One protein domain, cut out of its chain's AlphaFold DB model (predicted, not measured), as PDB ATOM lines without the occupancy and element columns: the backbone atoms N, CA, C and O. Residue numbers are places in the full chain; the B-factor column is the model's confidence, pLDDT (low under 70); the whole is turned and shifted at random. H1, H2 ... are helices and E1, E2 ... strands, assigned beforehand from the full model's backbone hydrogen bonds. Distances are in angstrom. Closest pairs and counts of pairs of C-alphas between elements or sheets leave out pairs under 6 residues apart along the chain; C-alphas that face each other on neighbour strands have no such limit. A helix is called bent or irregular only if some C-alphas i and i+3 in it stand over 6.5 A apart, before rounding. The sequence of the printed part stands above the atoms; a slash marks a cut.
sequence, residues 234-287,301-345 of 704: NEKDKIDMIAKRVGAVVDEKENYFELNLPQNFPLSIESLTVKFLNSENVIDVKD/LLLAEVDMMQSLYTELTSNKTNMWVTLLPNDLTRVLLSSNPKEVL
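This is residues 234 to 287 and 301 to 345 of the 704 residues of the protein "AAA_14 domain-containing protein" of hydrothermal vent metagenome (UniProt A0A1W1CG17). A twisted sheet of five short strands runs through the domain, with H1 packed along its antiparallel part, E1 to E3, and H3 packed on its other end, at E5. H4 and H5 pack on the last turns of H1, while H2 packs on H3, away from the sheet. The printed part has 99 residues, with five named helices and five named strands in the order H1 E1 E2 E3 H2 E4 H3 E5 H4 H5, a mixed class of helices and strands. The sheet is mixed, in the order E1 E2 E3 E4 E5. The whole is compact, with a radius of gyration of the C-alphas of 13.1 A, and rounded, spanning 35 by 27 by 26 A.

Find C-alpha 235 at (124.683, 222.532, 228.526); from there H1 runs 16.9 A to residue 246. Next come E1, residues 249 to 252, E2, residues 257 to 260, and E3, residues 271 to 276, 16.2 A long. H2 is residues 282 to 287. After the cut, look for E4 at residues 301 to 303, starting at (117.639, 231.851, 222.612), then H3, residues 306 to 317, 15.4 A long. E5 is residues 324 to 326, H4 residues 329 to 337, 12.4 A long, and H5 residues 341 to 345, ending at (113.401, 236.950, 230.800). H2 and H3 are only just irregular: C-alphas 283 and 286 are 6.8 A apart, and C-alphas 314 and 317 are 6.7 A apart.

E1, E2 and E3 form a meander, each strand the antiparallel neighbour of the one before; see N 251 and O 258 at 2.9 A, and N 274 and O 257 at 2.7 A. E3 and E4 are parallel, with N 301 and O 273 at 2.7 A, and so are E4 and E5, with N 302 and O 325 at 2.7 A. E4, H3 and E5 make a strand-helix-strand unit, two parallel neighbour strands with a helix between, its crossover right-handed. H1 is on the sheet at a height of 8.1 A; its closest C-alphas to E1 are those of Ala 243 and Val 249, 6.1 A. H3 is on the sheet too, its Thr 317 and Trp 324 of E5 having the closest C-alphas, 5.5 A. With H1 on one face and H3 on the other, these are three layers, helices on both faces of a sheet. H2 touches H3 at a steep tilt of 66 degrees, closest at the C-alphas of Val 282 and Leu 312, 6.3 A. H1 touches H4 with residues 241 to 246 alone, closest at the C-alphas of Arg 245 and Leu 336, 6.6 A, and H5 with residues 245 to 246 alone, closest at those of Val 246 and Lys 342, 5.1 A. H4 and H5 touch, closest at the C-alphas of Val 335 and Pro 341, 4.7 A. Every O i to N i+4 pair is within hydrogen-bond range in H1, H4 and H5; in H3 it is 5 of 8, and in H2 0 of 2, beside 2 of 3 O i to N i+3 pairs.

The two C-alphas farthest apart are those of Asp 287 and Ser 339, 36.7 A. Residues 288 to 300 are not printed, and C-alphas 287 and 301 are 15.6 A apart across this cut. Of the links that are printed whole, none is long. The mean pLDDT of the printed part is 90.2, and no printed residue is under 70.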
ATOM      1  N   ASN A 234     127.403 221.252 232.432       89.00
ATOM      2  CA  ASN A 234     127.141 220.939 231.028       89.00
ATOM      3  C   ASN A 234     125.952 221.776 230.501       89.00
ATOM      4  O   ASN A 234     125.237 222.435 231.259       89.00
ATOM      5  N   GLU A 235     125.749 221.767 229.184       89.12
ATOM      6  CA  GLU A 235     124.683 222.532 228.526       89.12
ATOM      7  C   GLU A 235     123.284 222.215 229.068       89.12
ATOM      8  O   GLU A 235     122.506 223.125 229.354       89.12
ATOM      9  N   LYS A 236     122.982 220.931 229.282       89.81
ATOM     10  CA  LYS A 236     121.686 220.479 229.793       89.81
ATOM     11  C   LYS A 236     121.403 221.013 231.198       89.81
ATOM     12  O   LYS A 236     120.371 221.637 231.422       89.81
ATOM     13  N   ASP A 237     122.355 220.857 232.110       90.62
ATOM     14  CA  ASP A 237     122.268 221.332 233.491       90.62
ATOM     15  C   ASP A 237     122.129 222.865 233.544       90.62
ATOM     16  O   ASP A 237     121.370 223.400 234.358       90.62
ATOM     17  N   LYS A 238     122.807 223.592 232.642       91.88
ATOM     18  CA  LYS A 238     122.643 225.049 232.484       91.88
ATOM     19  C   LYS A 238     121.202 225.414 232.112       91.88
ATOM     20  O   LYS A 238     120.630 226.328 232.718       91.88
ATOM     21  N   ILE A 239     120.592 224.711 231.158       92.81
ATOM     22  CA  ILE A 239     119.196 224.962 230.763       92.81
ATOM     23  C   ILE A 239     118.220 224.555 231.854       92.81
ATOM     24  O   ILE A 239     117.323 225.340 232.156       92.81
ATOM     25  N   ASP A 240     118.418 223.414 232.508       92.94
ATOM     26  CA  ASP A 240     117.576 222.967 233.620       92.94
ATOM     27  C   ASP A 240     117.567 223.983 234.768       92.94
ATOM     28  O   ASP A 240     116.528 224.247 235.384       92.94
ATOM     29  N   MET A 241     118.703 224.632 235.032       91.94
ATOM     30  CA  MET A 241     118.771 225.725 235.996       91.94
ATOM     31  C   MET A 241     117.942 226.937 235.568       91.94
ATOM     32  O   MET A 241     117.171 227.451 236.381       91.94
ATOM     33  N   ILE A 242     118.060 227.390 234.315       93.69
ATOM     34  CA  ILE A 242     117.242 228.498 233.793       93.69
ATOM     35  C   ILE A 242     115.757 228.120 233.858       93.69
ATOM     36  O   ILE A 242     114.954 228.887 234.396       93.69
ATOM     37  N   ALA A 243     115.407 226.916 233.402       94.69
ATOM     38  CA  ALA A 243     114.057 226.373 233.384       94.69
ATOM     39  C   ALA A 243     113.433 226.361 234.775       94.69
ATOM     40  O   ALA A 243     112.359 226.923 234.984       94.69
ATOM     41  N   LYS A 244     114.158 225.845 235.770       94.12
ATOM     42  CA  LYS A 244     113.717 225.826 237.166       94.12
ATOM     43  C   LYS A 244     113.473 227.223 237.729       94.12
ATOM     44  O   LYS A 244     112.577 227.400 238.554       94.12
ATOM     45  N   ARG A 245     114.256 228.226 237.315       93.31
ATOM     46  CA  ARG A 245     114.055 229.613 237.756       93.31
ATOM     47  C   ARG A 245     112.812 230.220 237.129       93.31
ATOM     48  O   ARG A 245     112.041 230.850 237.848       93.31
ATOM     49  N   VAL A 246     112.582 230.008 235.838       94.25
ATOM     50  CA  VAL A 246     111.404 230.557 235.149       94.25
ATOM     51  C   VAL A 246     110.145 229.694 235.286       94.25
ATOM     52  O   VAL A 246     109.071 230.150 234.908       94.25
ATOM     53  N   GLY A 247     110.247 228.497 235.872       92.81
ATOM     54  CA  GLY A 247     109.143 227.541 235.995       92.81
ATOM     55  C   GLY A 247     108.785 226.861 234.671       92.81
ATOM     56  O   GLY A 247     107.618 226.555 234.454       92.81
ATOM     57  N   ALA A 248     109.762 226.693 233.780       94.88
ATOM     58  CA  ALA A 248     109.607 226.031 232.489       94.88
ATOM     59  C   ALA A 248     109.988 224.546 232.559       94.88
ATOM     60  O   ALA A 248     110.686 224.114 233.479       94.88
ATOM     61  N   VAL A 249     109.550 223.789 231.555       95.12
ATOM     62  CA  VAL A 249     109.902 222.379 231.348       95.12
ATOM     63  C   VAL A 249     110.819 222.272 230.135       95.12
ATOM     64  O   VAL A 249     110.540 222.875 229.100       95.12
ATOM     65  N   VAL A 250     111.909 221.519 230.267       95.81
ATOM     66  CA  VAL A 250     112.900 221.325 229.201       95.81
ATOM     67  C   VAL A 250     112.580 220.051 228.433       95.81
ATOM     68  O   VAL A 250     112.389 218.996 229.034       95.81
ATOM     69  N   ASP A 251     112.542 220.157 227.111       94.12
ATOM     70  CA  ASP A 251     112.492 219.032 226.181       94.12
ATOM     71  C   ASP A 251     113.788 219.023 225.355       94.12
ATOM     72  O   ASP A 251     114.151 220.016 224.721       94.12
ATOM     73  N   GLU A 252     114.534 217.927 225.424       92.94
ATOM     74  CA  GLU A 252     115.845 217.785 224.788       92.94
ATOM     75  C   GLU A 252     115.679 217.227 223.373       92.94
ATOM     76  O   GLU A 252     115.067 216.176 223.169       92.94
ATOM     77  N   LYS A 253     116.229 217.937 222.383       91.25
ATOM     78  CA  LYS A 253     116.332 217.481 220.992       91.25
ATOM     79  C   LYS A 253     117.795 217.226 220.651       91.25
ATOM     80  O   LYS A 253     118.697 217.612 221.383       91.25
ATOM     81  N   GLU A 254     118.027 216.589 219.508       85.94
ATOM     82  CA  GLU A 254     119.359 216.130 219.094       85.94
ATOM     83  C   GLU A 254     120.405 217.261 219.035       85.94
ATOM     84  O   GLU A 254     121.553 217.045 219.406       85.94
ATOM     85  N   ASN A 255     120.005 218.476 218.633       87.25
ATOM     86  CA  ASN A 255     120.918 219.611 218.427       87.25
ATOM     87  C   ASN A 255     120.513 220.910 219.149       87.25
ATOM     88  O   ASN A 255     121.172 221.936 218.957       87.25
ATOM     89  N   TYR A 256     119.421 220.907 219.919       92.50
ATOM     90  CA  TYR A 256     118.885 222.081 220.617       92.50
ATOM     91  C   TYR A 256     117.961 221.658 221.769       92.50
ATOM     92  O   TYR A 256     117.537 220.508 221.852       92.50
ATOM     93  N   PHE A 257     117.603 222.603 222.635       94.38
ATOM     94  CA  PHE A 257     116.641 222.392 223.719       94.38
ATOM     95  C   PHE A 257     115.369 223.195 223.457       94.38
ATOM     96  O   PHE A 257     115.425 224.292 222.908       94.38
ATOM     97  N   GLU A 258     114.215 222.686 223.865       94.81
ATOM     98  CA  GLU A 258     112.954 223.421 223.825       94.81
ATOM     99  C   GLU A 258     112.490 223.717 225.253       94.81
ATOM    100  O   GLU A 258     112.247 222.823 226.062       94.81
ATOM    101  N   LEU A 259     112.424 225.006 225.578       95.75
ATOM    102  CA  LEU A 259     112.047 225.505 226.890       95.75
ATOM    103  C   LEU A 259     110.559 225.860 226.886       95.75
ATOM    104  O   LEU A 259     110.186 226.966 226.493       95.75
ATOM    105  N   ASN A 260     109.713 224.934 227.331       95.06
ATOM    106  CA  ASN A 260     108.265 225.118 227.410       95.06
ATOM    107  C   ASN A 260     107.915 226.019 228.596       95.06
ATOM    108  O   ASN A 260     108.067 225.631 229.758       95.06
ATOM    109  N   LEU A 261     107.481 227.243 228.304       94.00
ATOM    110  CA  LEU A 261     107.226 228.274 229.300       94.00
ATOM    111  C   LEU A 261     105.901 228.015 230.036       94.00
ATOM    112  O   LEU A 261     104.951 227.487 229.455       94.00
ATOM    113  N   PRO A 262     105.788 228.413 231.316       90.88
ATOM    114  CA  PRO A 262     104.550 228.223 232.059       90.88
ATOM    115  C   PRO A 262     103.420 229.112 231.518       90.88
ATOM    116  O   PRO A 262     103.653 230.215 231.027       90.88
ATOM    117  N   GLN A 263     102.169 228.698 231.730       84.56
ATOM    118  CA  GLN A 263     100.963 229.449 231.326       84.56
ATOM    119  C   GLN A 263     100.872 230.869 231.917       84.56
ATOM    120  O   GLN A 263     100.180 231.739 231.387       84.56
ATOM    121  N   ASN A 264     101.572 231.115 233.029       87.62
ATOM    122  CA  ASN A 264     101.667 232.424 233.673       87.62
ATOM    123  C   ASN A 264     102.906 233.234 233.233       87.62
ATOM    124  O   ASN A 264     103.307 234.169 233.935       87.62
ATOM    125  N   PHE A 265     103.545 232.869 232.116       92.44
ATOM    126  CA  PHE A 265     104.623 233.656 231.530       92.44
ATOM    127  C   PHE A 265     104.079 234.979 230.947       92.44
ATOM    128  O   PHE A 265     103.021 234.965 230.318       92.44
ATOM    129  N   PRO A 266     104.759 236.132 231.129       91.25
ATOM    130  CA  PRO A 266     104.159 237.442 230.839       91.25
ATOM    131  C   PRO A 266     103.964 237.811 229.358       91.25
ATOM    132  O   PRO A 266     103.285 238.797 229.078       91.25
ATOM    133  N   LEU A 267     104.586 237.086 228.426       91.75
ATOM    134  CA  LEU A 267     104.492 237.325 226.976       91.75
ATOM    135  C   LEU A 267     103.685 236.220 226.294       91.75
ATOM    136  O   LEU A 267     103.580 235.118 226.835       91.75
ATOM    137  N   SER A 268     103.185 236.473 225.080       89.69
ATOM    138  CA  SER A 268     102.482 235.459 224.276       89.69
ATOM    139  C   SER A 268     103.448 234.507 223.551       89.69
ATOM    140  O   SER A 268     103.481 234.443 222.329       89.69
ATOM    141  N   ILE A 269     104.255 233.773 224.321       89.75
ATOM    142  CA  ILE A 269     105.233 232.783 223.842       89.75
ATOM    143  C   ILE A 269     104.976 231.449 224.548       89.75
ATOM    144  O   ILE A 269     104.790 231.437 225.765       89.75
ATOM    145  N   GLU A 270     104.852 230.348 223.807       88.56
ATOM    146  CA  GLU A 270     104.635 228.995 224.364       88.56
ATOM    147  C   GLU A 270     105.954 228.320 224.732       88.56
ATOM    148  O   GLU A 270     106.109 227.826 225.847       88.56
ATOM    149  N   SER A 271     106.925 228.372 223.826       92.56
ATOM    150  CA  SER A 271     108.252 227.808 224.031       92.56
ATOM    151  C   SER A 271     109.344 228.736 223.498       92.56
ATOM    152  O   SER A 271     109.111 229.578 222.628       92.56
ATOM    153  N   LEU A 272     110.546 228.599 224.055       94.50
ATOM    154  CA  LEU A 272     111.772 229.192 223.523       94.50
ATOM    155  C   LEU A 272     112.702 228.067 223.088       94.50
ATOM    156  O   LEU A 272     113.033 227.191 223.887       94.50
ATOM    157  N   THR A 273     113.160 228.106 221.843       94.94
ATOM    158  CA  THR A 273     114.187 227.177 221.370       94.94
ATOM    159  C   THR A 273     115.535 227.669 221.864       94.94
ATOM    160  O   THR A 273     115.911 228.790 221.556       94.94
ATOM    161  N   VAL A 274     116.286 226.872 222.611       94.88
ATOM    162  CA  VAL A 274     117.598 227.260 223.128       94.88
ATOM    163  C   VAL A 274     118.695 226.517 222.381       94.88
ATOM    164  O   VAL A 274     118.672 225.289 222.288       94.88
ATOM    165  N   LYS A 275     119.667 227.268 221.862       92.56
ATOM    166  CA  LYS A 275     120.833 226.735 221.155       92.56
ATOM    167  C   LYS A 275     122.107 227.268 221.802       92.56
ATOM    168  O   LYS A 275     122.304 228.483 221.876       92.56
ATOM    169  N   PHE A 276     122.960 226.351 222.254       91.56
ATOM    170  CA  PHE A 276     124.349 226.662 222.570       91.56
ATOM    171  C   PHE A 276     125.150 226.701 221.275       91.56
ATOM    172  O   PHE A 276     125.013 225.807 220.433       91.56
ATOM    173  N   LEU A 277     125.906 227.778 221.100       90.56
ATOM    174  CA  LEU A 277     126.706 228.020 219.909       90.56
ATOM    175  C   LEU A 277     128.098 227.420 220.078       90.56
ATOM    176  O   LEU A 277     128.758 227.665 221.086       90.56
ATOM    177  N   ASN A 278     128.539 226.681 219.062       86.00
ATOM    178  CA  ASN A 278     129.916 226.197 218.953       86.00
ATOM    179  C   ASN A 278     130.790 227.132 218.107       86.00
ATOM    180  O   ASN A 278     132.014 227.020 218.126       86.00
ATOM    181  N   SER A 279     130.171 228.026 217.334       83.75
ATOM    182  CA  SER A 279     130.874 228.970 216.468       83.75
ATOM    183  C   SER A 279     131.654 230.015 217.272       83.75
ATOM    184  O   SER A 279     131.100 230.655 218.162       83.75
ATOM    185  N   GLU A 280     132.916 230.258 216.907       82.38
ATOM    186  CA  GLU A 280     133.743 231.322 217.506       82.38
ATOM    187  C   GLU A 280     133.380 232.720 216.969       82.38
ATOM    188  O   GLU A 280     133.619 233.730 217.631       82.38
ATOM    189  N   ASN A 281     132.782 232.791 215.772       83.81
ATOM    190  CA  ASN A 281     132.442 234.039 215.091       83.81
ATOM    191  C   ASN A 281     130.939 234.165 214.835       83.81
ATOM    192  O   ASN A 281     130.242 233.194 214.560       83.81
ATOM    193  N   VAL A 282     130.446 235.406 214.862       84.12
ATOM    194  CA  VAL A 282     129.024 235.737 214.659       84.12
ATOM    195  C   VAL A 282     128.533 235.384 213.248       84.12
ATOM    196  O   VAL A 282     127.360 235.065 213.063       84.12
ATOM    197  N   ILE A 283     129.426 235.413 212.257       85.06
ATOM    198  CA  ILE A 283     129.103 235.169 210.842       85.06
ATOM    199  C   ILE A 283     128.580 233.739 210.631       85.06
ATOM    200  O   ILE A 283     127.610 233.550 209.899       85.06
ATOM    201  N   ASP A 284     129.158 232.764 211.333       87.69
ATOM    202  CA  ASP A 284     128.861 231.337 211.153       87.69
ATOM    203  C   ASP A 284     127.585 230.898 211.902       87.69
ATOM    204  O   ASP A 284     127.009 229.847 211.624       87.69
ATOM    205  N   VAL A 285     127.079 231.741 212.812       87.88
ATOM    206  CA  VAL A 285     125.907 231.452 213.661       87.88
ATOM    207  C   VAL A 285     124.659 231.165 212.834       87.88
ATOM    208  O   VAL A 285     123.857 230.301 213.187       87.88
ATOM    209  N   LYS A 286     124.470 231.884 211.722       85.75
ATOM    210  CA  LYS A 286     123.298 231.684 210.864       85.75
ATOM    211  C   LYS A 286     123.308 230.295 210.225       85.75
ATOM    212  O   LYS A 286     122.271 229.632 210.222       85.75
ATOM    213  N   ASP A 287     124.464 229.863 209.734       86.50
ATOM    214  CA  ASP A 287     124.636 228.555 209.108       86.50
ATOM    215  C   ASP A 287     124.525 227.437 210.160       86.50
ATOM    216  O   ASP A 287     123.876 226.419 209.921       86.50
ATOM    217  N   LEU A 301     116.715 231.379 221.591       94.88
ATOM    218  CA  LEU A 301     117.639 231.851 222.612       94.88
ATOM    219  C   LEU A 301     119.048 231.308 222.332       94.88
ATOM    220  O   LEU A 301     119.310 230.117 222.490       94.88
ATOM    221  N   LEU A 302     119.951 232.194 221.933       93.06
ATOM    222  CA  LEU A 302     121.352 231.917 221.649       93.06
ATOM    223  C   LEU A 302     122.188 232.112 222.913       93.06
ATOM    224  O   LEU A 302     122.271 233.223 223.453       93.06
ATOM    225  N   LEU A 303     122.813 231.029 223.368       90.75
ATOM    226  CA  LEU A 303     123.767 231.033 224.471       90.75
ATOM    227  C   LEU A 303     125.163 230.727 223.924       90.75
ATOM    228  O   LEU A 303     125.343 229.788 223.156       90.75
ATOM    229  N   ALA A 304     126.143 231.528 224.321       89.56
ATOM    230  CA  ALA A 304     127.534 231.407 223.896       89.56
ATOM    231  C   ALA A 304     128.470 231.750 225.061       89.56
ATOM    232  O   ALA A 304     128.010 232.048 226.166       89.56
ATOM    233  N   GLU A 305     129.779 231.738 224.825       85.12
ATOM    234  CA  GLU A 305     130.747 232.242 225.797       85.12
ATOM    235  C   GLU A 305     130.619 233.762 226.011       85.12
ATOM    236  O   GLU A 305     130.112 234.496 225.156       85.12
ATOM    237  N   VAL A 306     131.082 234.241 227.174       83.62
ATOM    238  CA  VAL A 306     130.916 235.640 227.629       83.62
ATOM    239  C   VAL A 306     131.385 236.649 226.588       83.62
ATOM    240  O   VAL A 306     130.692 237.639 226.346       83.62
ATOM    241  N   ASP A 307     132.528 236.377 225.964       84.06
ATOM    242  CA  ASP A 307     133.162 237.287 225.013       84.06
ATOM    243  C   ASP A 307     132.342 237.431 223.719       84.06
ATOM    244  O   ASP A 307     132.323 238.501 223.111       84.06
ATOM    245  N   MET A 308     131.584 236.395 223.339       85.69
ATOM    246  CA  MET A 308     130.750 236.393 222.134       85.69
ATOM    247  C   MET A 308     129.354 236.993 222.372       85.69
ATOM    248  O   MET A 308     128.783 237.595 221.461       85.69
ATOM    249  N   MET A 309     128.798 236.880 223.587       86.50
ATOM    250  CA  MET A 309     127.434 237.348 223.908       86.50
ATOM    251  C   MET A 309     127.199 238.825 223.545       86.50
ATOM    252  O   MET A 309     126.126 239.189 223.059       86.50
ATOM    253  N   GLN A 310     128.200 239.690 223.745       86.75
ATOM    254  CA  GLN A 310     128.089 241.117 223.423       86.75
ATOM    255  C   GLN A 310     128.057 241.376 221.906       86.75
ATOM    256  O   GLN A 310     127.315 242.250 221.437       86.75
ATOM    257  N   SER A 311     128.829 240.606 221.137       88.00
ATOM    258  CA  SER A 311     128.855 240.672 219.672       88.00
ATOM    259  C   SER A 311     127.548 240.136 219.081       88.00
ATOM    260  O   SER A 311     126.942 240.803 218.246       88.00
ATOM    261  N   LEU A 312     127.024 239.017 219.607       88.19
ATOM    262  CA  LEU A 312     125.696 238.485 219.253       88.19
ATOM    263  C   LEU A 312     124.579 239.504 219.500       88.19
ATOM    264  O   LEU A 312     123.652 239.632 218.692       88.19
ATOM    265  N   TYR A 313     124.662 240.241 220.613       88.38
ATOM    266  CA  TYR A 313     123.715 241.312 220.894       88.38
ATOM    267  C   TYR A 313     123.763 242.402 219.827       88.38
ATOM    268  O   TYR A 313     122.744 242.755 219.243       88.38
ATOM    269  N   THR A 314     124.956 242.915 219.548       86.88
ATOM    270  CA  THR A 314     125.132 244.093 218.696       86.88
ATOM    271  C   THR A 314     124.840 243.795 217.224       86.88
ATOM    272  O   THR A 314     124.155 244.585 216.576       86.88
ATOM    273  N   GLU A 315     125.312 242.659 216.708       85.69
ATOM    274  CA  GLU A 315     125.312 242.347 215.273       85.69
ATOM    275  C   GLU A 315     124.080 241.563 214.800       85.69
ATOM    276  O   GLU A 315     123.673 241.714 213.647       85.69
ATOM    277  N   LEU A 316     123.466 240.744 215.664       84.69
ATOM    278  CA  LEU A 316     122.364 239.855 215.272       84.69
ATOM    279  C   LEU A 316     121.042 240.185 215.964       84.69
ATOM    280  O   LEU A 316     120.040 240.436 215.297       84.69
ATOM    281  N   THR A 317     121.027 240.158 217.296       84.94
ATOM    282  CA  THR A 317     119.774 240.184 218.080       84.94
ATOM    283  C   THR A 317     119.277 241.599 218.399       84.94
ATOM    284  O   THR A 317     118.131 241.784 218.803       84.94
ATOM    285  N   SER A 318     120.094 242.630 218.154       82.38
ATOM    286  CA  SER A 318     119.646 244.028 218.146       82.38
ATOM    287  C   SER A 318     118.611 244.289 217.044       82.38
ATOM    288  O   SER A 318     117.771 245.188 217.174       82.38
ATOM    289  N   ASN A 319     118.643 243.490 215.970       82.50
ATOM    290  CA  ASN A 319     117.667 243.559 214.901       82.50
ATOM    291  C   ASN A 319     116.387 242.794 215.265       82.50
ATOM    292  O   ASN A 319     116.297 241.576 215.116       82.50
ATOM    293  N   LYS A 320     115.349 243.552 215.632       81.38
ATOM    294  CA  LYS A 320     114.041 243.038 216.067       81.38
ATOM    295  C   LYS A 320     113.255 242.253 215.014       81.38
ATOM    296  O   LYS A 320     112.222 241.681 215.354       81.38
ATOM    297  N   THR A 321     113.683 242.255 213.749       78.12
ATOM    298  CA  THR A 321     113.052 241.436 212.701       78.12
ATOM    299  C   THR A 321     113.444 239.971 212.795       78.12
ATOM    300  O   THR A 321     112.733 239.111 212.282       78.12
ATOM    301  N   ASN A 322     114.583 239.685 213.423       80.38
ATOM    302  CA  ASN A 322     115.094 238.336 213.561       80.38
ATOM    303  C   ASN A 322     114.560 237.782 214.881       80.38
ATOM    304  O   ASN A 322     114.646 238.444 215.912       80.38
ATOM    305  N   MET A 323     114.000 236.573 214.875       88.25
ATOM    306  CA  MET A 323     113.410 235.967 216.077       88.25
ATOM    307  C   MET A 323     114.476 235.406 217.031       88.25
ATOM    308  O   MET A 323     114.311 234.334 217.604       88.25
ATOM    309  N   TRP A 324     115.612 236.084 217.157       91.75
ATOM    310  CA  TRP A 324     116.772 235.624 217.909       91.75
ATOM    311  C   TRP A 324     116.975 236.501 219.136       91.75
ATOM    312  O   TRP A 324     116.884 237.724 219.069       91.75
ATOM    313  N   VAL A 325     117.268 235.862 220.259       93.50
ATOM    314  CA  VAL A 325     117.481 236.493 221.557       93.50
ATOM    315  C   VAL A 325     118.785 235.963 222.122       93.50
ATOM    316  O   VAL A 325     119.052 234.776 222.034       93.50
ATOM    317  N   THR A 326     119.586 236.805 222.753       93.81
ATOM    318  CA  THR A 326     120.709 236.375 223.587       93.81
ATOM    319  C   THR A 326     120.557 236.929 225.001       93.81
ATOM    320  O   THR A 326     119.899 237.952 225.221       93.81
ATOM    321  N   LEU A 327     121.135 236.241 225.985       92.62
ATOM    322  CA  LEU A 327     121.223 236.744 227.353       92.62
ATOM    323  C   LEU A 327     122.585 237.400 227.525       92.62
ATOM    324  O   LEU A 327     123.595 236.706 227.555       92.62
ATOM    325  N   LEU A 328     122.617 238.723 227.686       92.00
ATOM    326  CA  LEU A 328     123.849 239.392 228.095       92.00
ATOM    327  C   LEU A 328     124.308 238.856 229.462       92.00
ATOM    328  O   LEU A 328     123.465 238.443 230.268       92.00
ATOM    329  N   PRO A 329     125.609 238.933 229.795       90.62
ATOM    330  CA  PRO A 329     126.123 238.380 231.046       90.62
ATOM    331  C   PRO A 329     125.394 238.889 232.297       90.62
ATOM    332  O   PRO A 329     125.159 238.128 233.233       90.62
ATOM    333  N   ASN A 330     124.992 240.162 232.292       92.12
ATOM    334  CA  ASN A 330     124.239 240.772 233.386       92.12
ATOM    335  C   ASN A 330     122.783 240.286 233.409       92.12
ATOM    336  O   ASN A 330     122.219 240.060 234.474       92.12
ATOM    337  N   ASP A 331     122.157 240.108 232.245       93.25
ATOM    338  CA  ASP A 331     120.783 239.614 232.160       93.25
ATOM    339  C   ASP A 331     120.687 238.158 232.616       93.25
ATOM    340  O   ASP A 331     119.749 237.810 233.337       93.25
ATOM    341  N   LEU A 332     121.690 237.336 232.301       92.56
ATOM    342  CA  LEU A 332     121.798 235.975 232.818       92.56
ATOM    343  C   LEU A 332     121.890 235.965 234.351       92.56
ATOM    344  O   LEU A 332     121.109 235.266 235.000       92.56
ATOM    345  N   THR A 333     122.739 236.806 234.952       93.31
ATOM    346  CA  THR A 333     122.779 236.994 236.415       93.31
ATOM    347  C   THR A 333     121.409 237.359 236.977       93.31
ATOM    348  O   THR A 333     120.974 236.794 237.983       93.31
ATOM    349  N   ARG A 334     120.686 238.275 236.324       94.00
ATOM    350  CA  ARG A 334     119.343 238.679 236.761       94.00
ATOM    351  C   ARG A 334     118.346 237.532 236.663       94.00
ATOM    352  O   ARG A 334     117.559 237.370 237.589       94.00
ATOM    353  N   VAL A 335     118.365 236.729 235.601       94.38
ATOM    354  CA  VAL A 335     117.493 235.547 235.471       94.38
ATOM    355  C   VAL A 335     117.811 234.520 236.561       94.38
ATOM    356  O   VAL A 335     116.900 233.974 237.184       94.38
ATOM    357  N   LEU A 336     119.091 234.296 236.861       92.94
ATOM    358  CA  LEU A 336     119.507 233.324 237.872       92.94
ATOM    359  C   LEU A 336     119.204 233.797 239.302       92.94
ATOM    360  O   LEU A 336     118.719 233.012 240.116       92.94
ATOM    361  N   LEU A 337     119.413 235.076 239.623       93.56
ATOM    362  CA  LEU A 337     119.360 235.570 241.006       93.56
ATOM    363  C   LEU A 337     118.063 236.303 241.392       93.56
ATOM    364  O   LEU A 337     117.703 236.288 242.566       93.56
ATOM    365  N   SER A 338     117.335 236.915 240.449       93.06
ATOM    366  CA  SER A 338     116.155 237.754 240.742       93.06
ATOM    367  C   SER A 338     115.015 236.987 241.420       93.06
ATOM    368  O   SER A 338     114.776 235.813 241.144       93.06
ATOM    369  N   SER A 339     114.227 237.665 242.252       90.31
ATOM    370  CA  SER A 339     112.981 237.116 242.801       90.31
ATOM    371  C   SER A 339     111.895 236.902 241.736       90.31
ATOM    372  O   SER A 339     111.063 236.014 241.895       90.31
ATOM    373  N   ASN A 340     111.941 237.654 240.629       91.31
ATOM    374  CA  ASN A 340     110.980 237.588 239.522       91.31
ATOM    375  C   ASN A 340     111.676 237.256 238.185       91.31
ATOM    376  O   ASN A 340     111.723 238.095 237.281       91.31
ATOM    377  N   PRO A 341     112.242 236.047 238.028       93.38
ATOM    378  CA  PRO A 341     113.049 235.680 236.860       93.38
ATOM    379  C   PRO A 341     112.242 235.657 235.553       93.38
ATOM    380  O   PRO A 341     112.766 236.026 234.505       93.38
ATOM    381  N   LYS A 342     110.943 235.324 235.615       93.69
ATOM    382  CA  LYS A 342     110.025 235.370 234.463       93.69
ATOM    383  C   LYS A 342     109.897 236.773 233.869       93.69
ATOM    384  O   LYS A 342     109.963 236.930 232.656       93.69
ATOM    385  N   GLU A 343     109.754 237.794 234.719       92.19
ATOM    386  CA  GLU A 343     109.679 239.191 234.268       92.19
ATOM    387  C   GLU A 343     111.007 239.672 233.679       92.19
ATOM    388  O   GLU A 343     111.015 240.480 232.753       92.19
ATOM    389  N   VAL A 344     112.134 239.189 234.216       93.88
ATOM    390  CA  VAL A 344     113.458 239.499 233.667       93.88
ATOM    391  C   VAL A 344     113.586 238.908 232.268       93.88
ATOM    392  O   VAL A 344     113.871 239.657 231.338       93.88
ATOM    393  N   LEU A 345     113.315 237.610 232.102       95.38
ATOM    394  CA  LEU A 345     113.401 236.950 230.800       95.38
ATOM    395  C   LEU A 345     112.443 237.587 229.782       95.38
ATOM    396  O   LEU A 345     112.858 237.892 228.669       95.38
TER     397      LEU A 345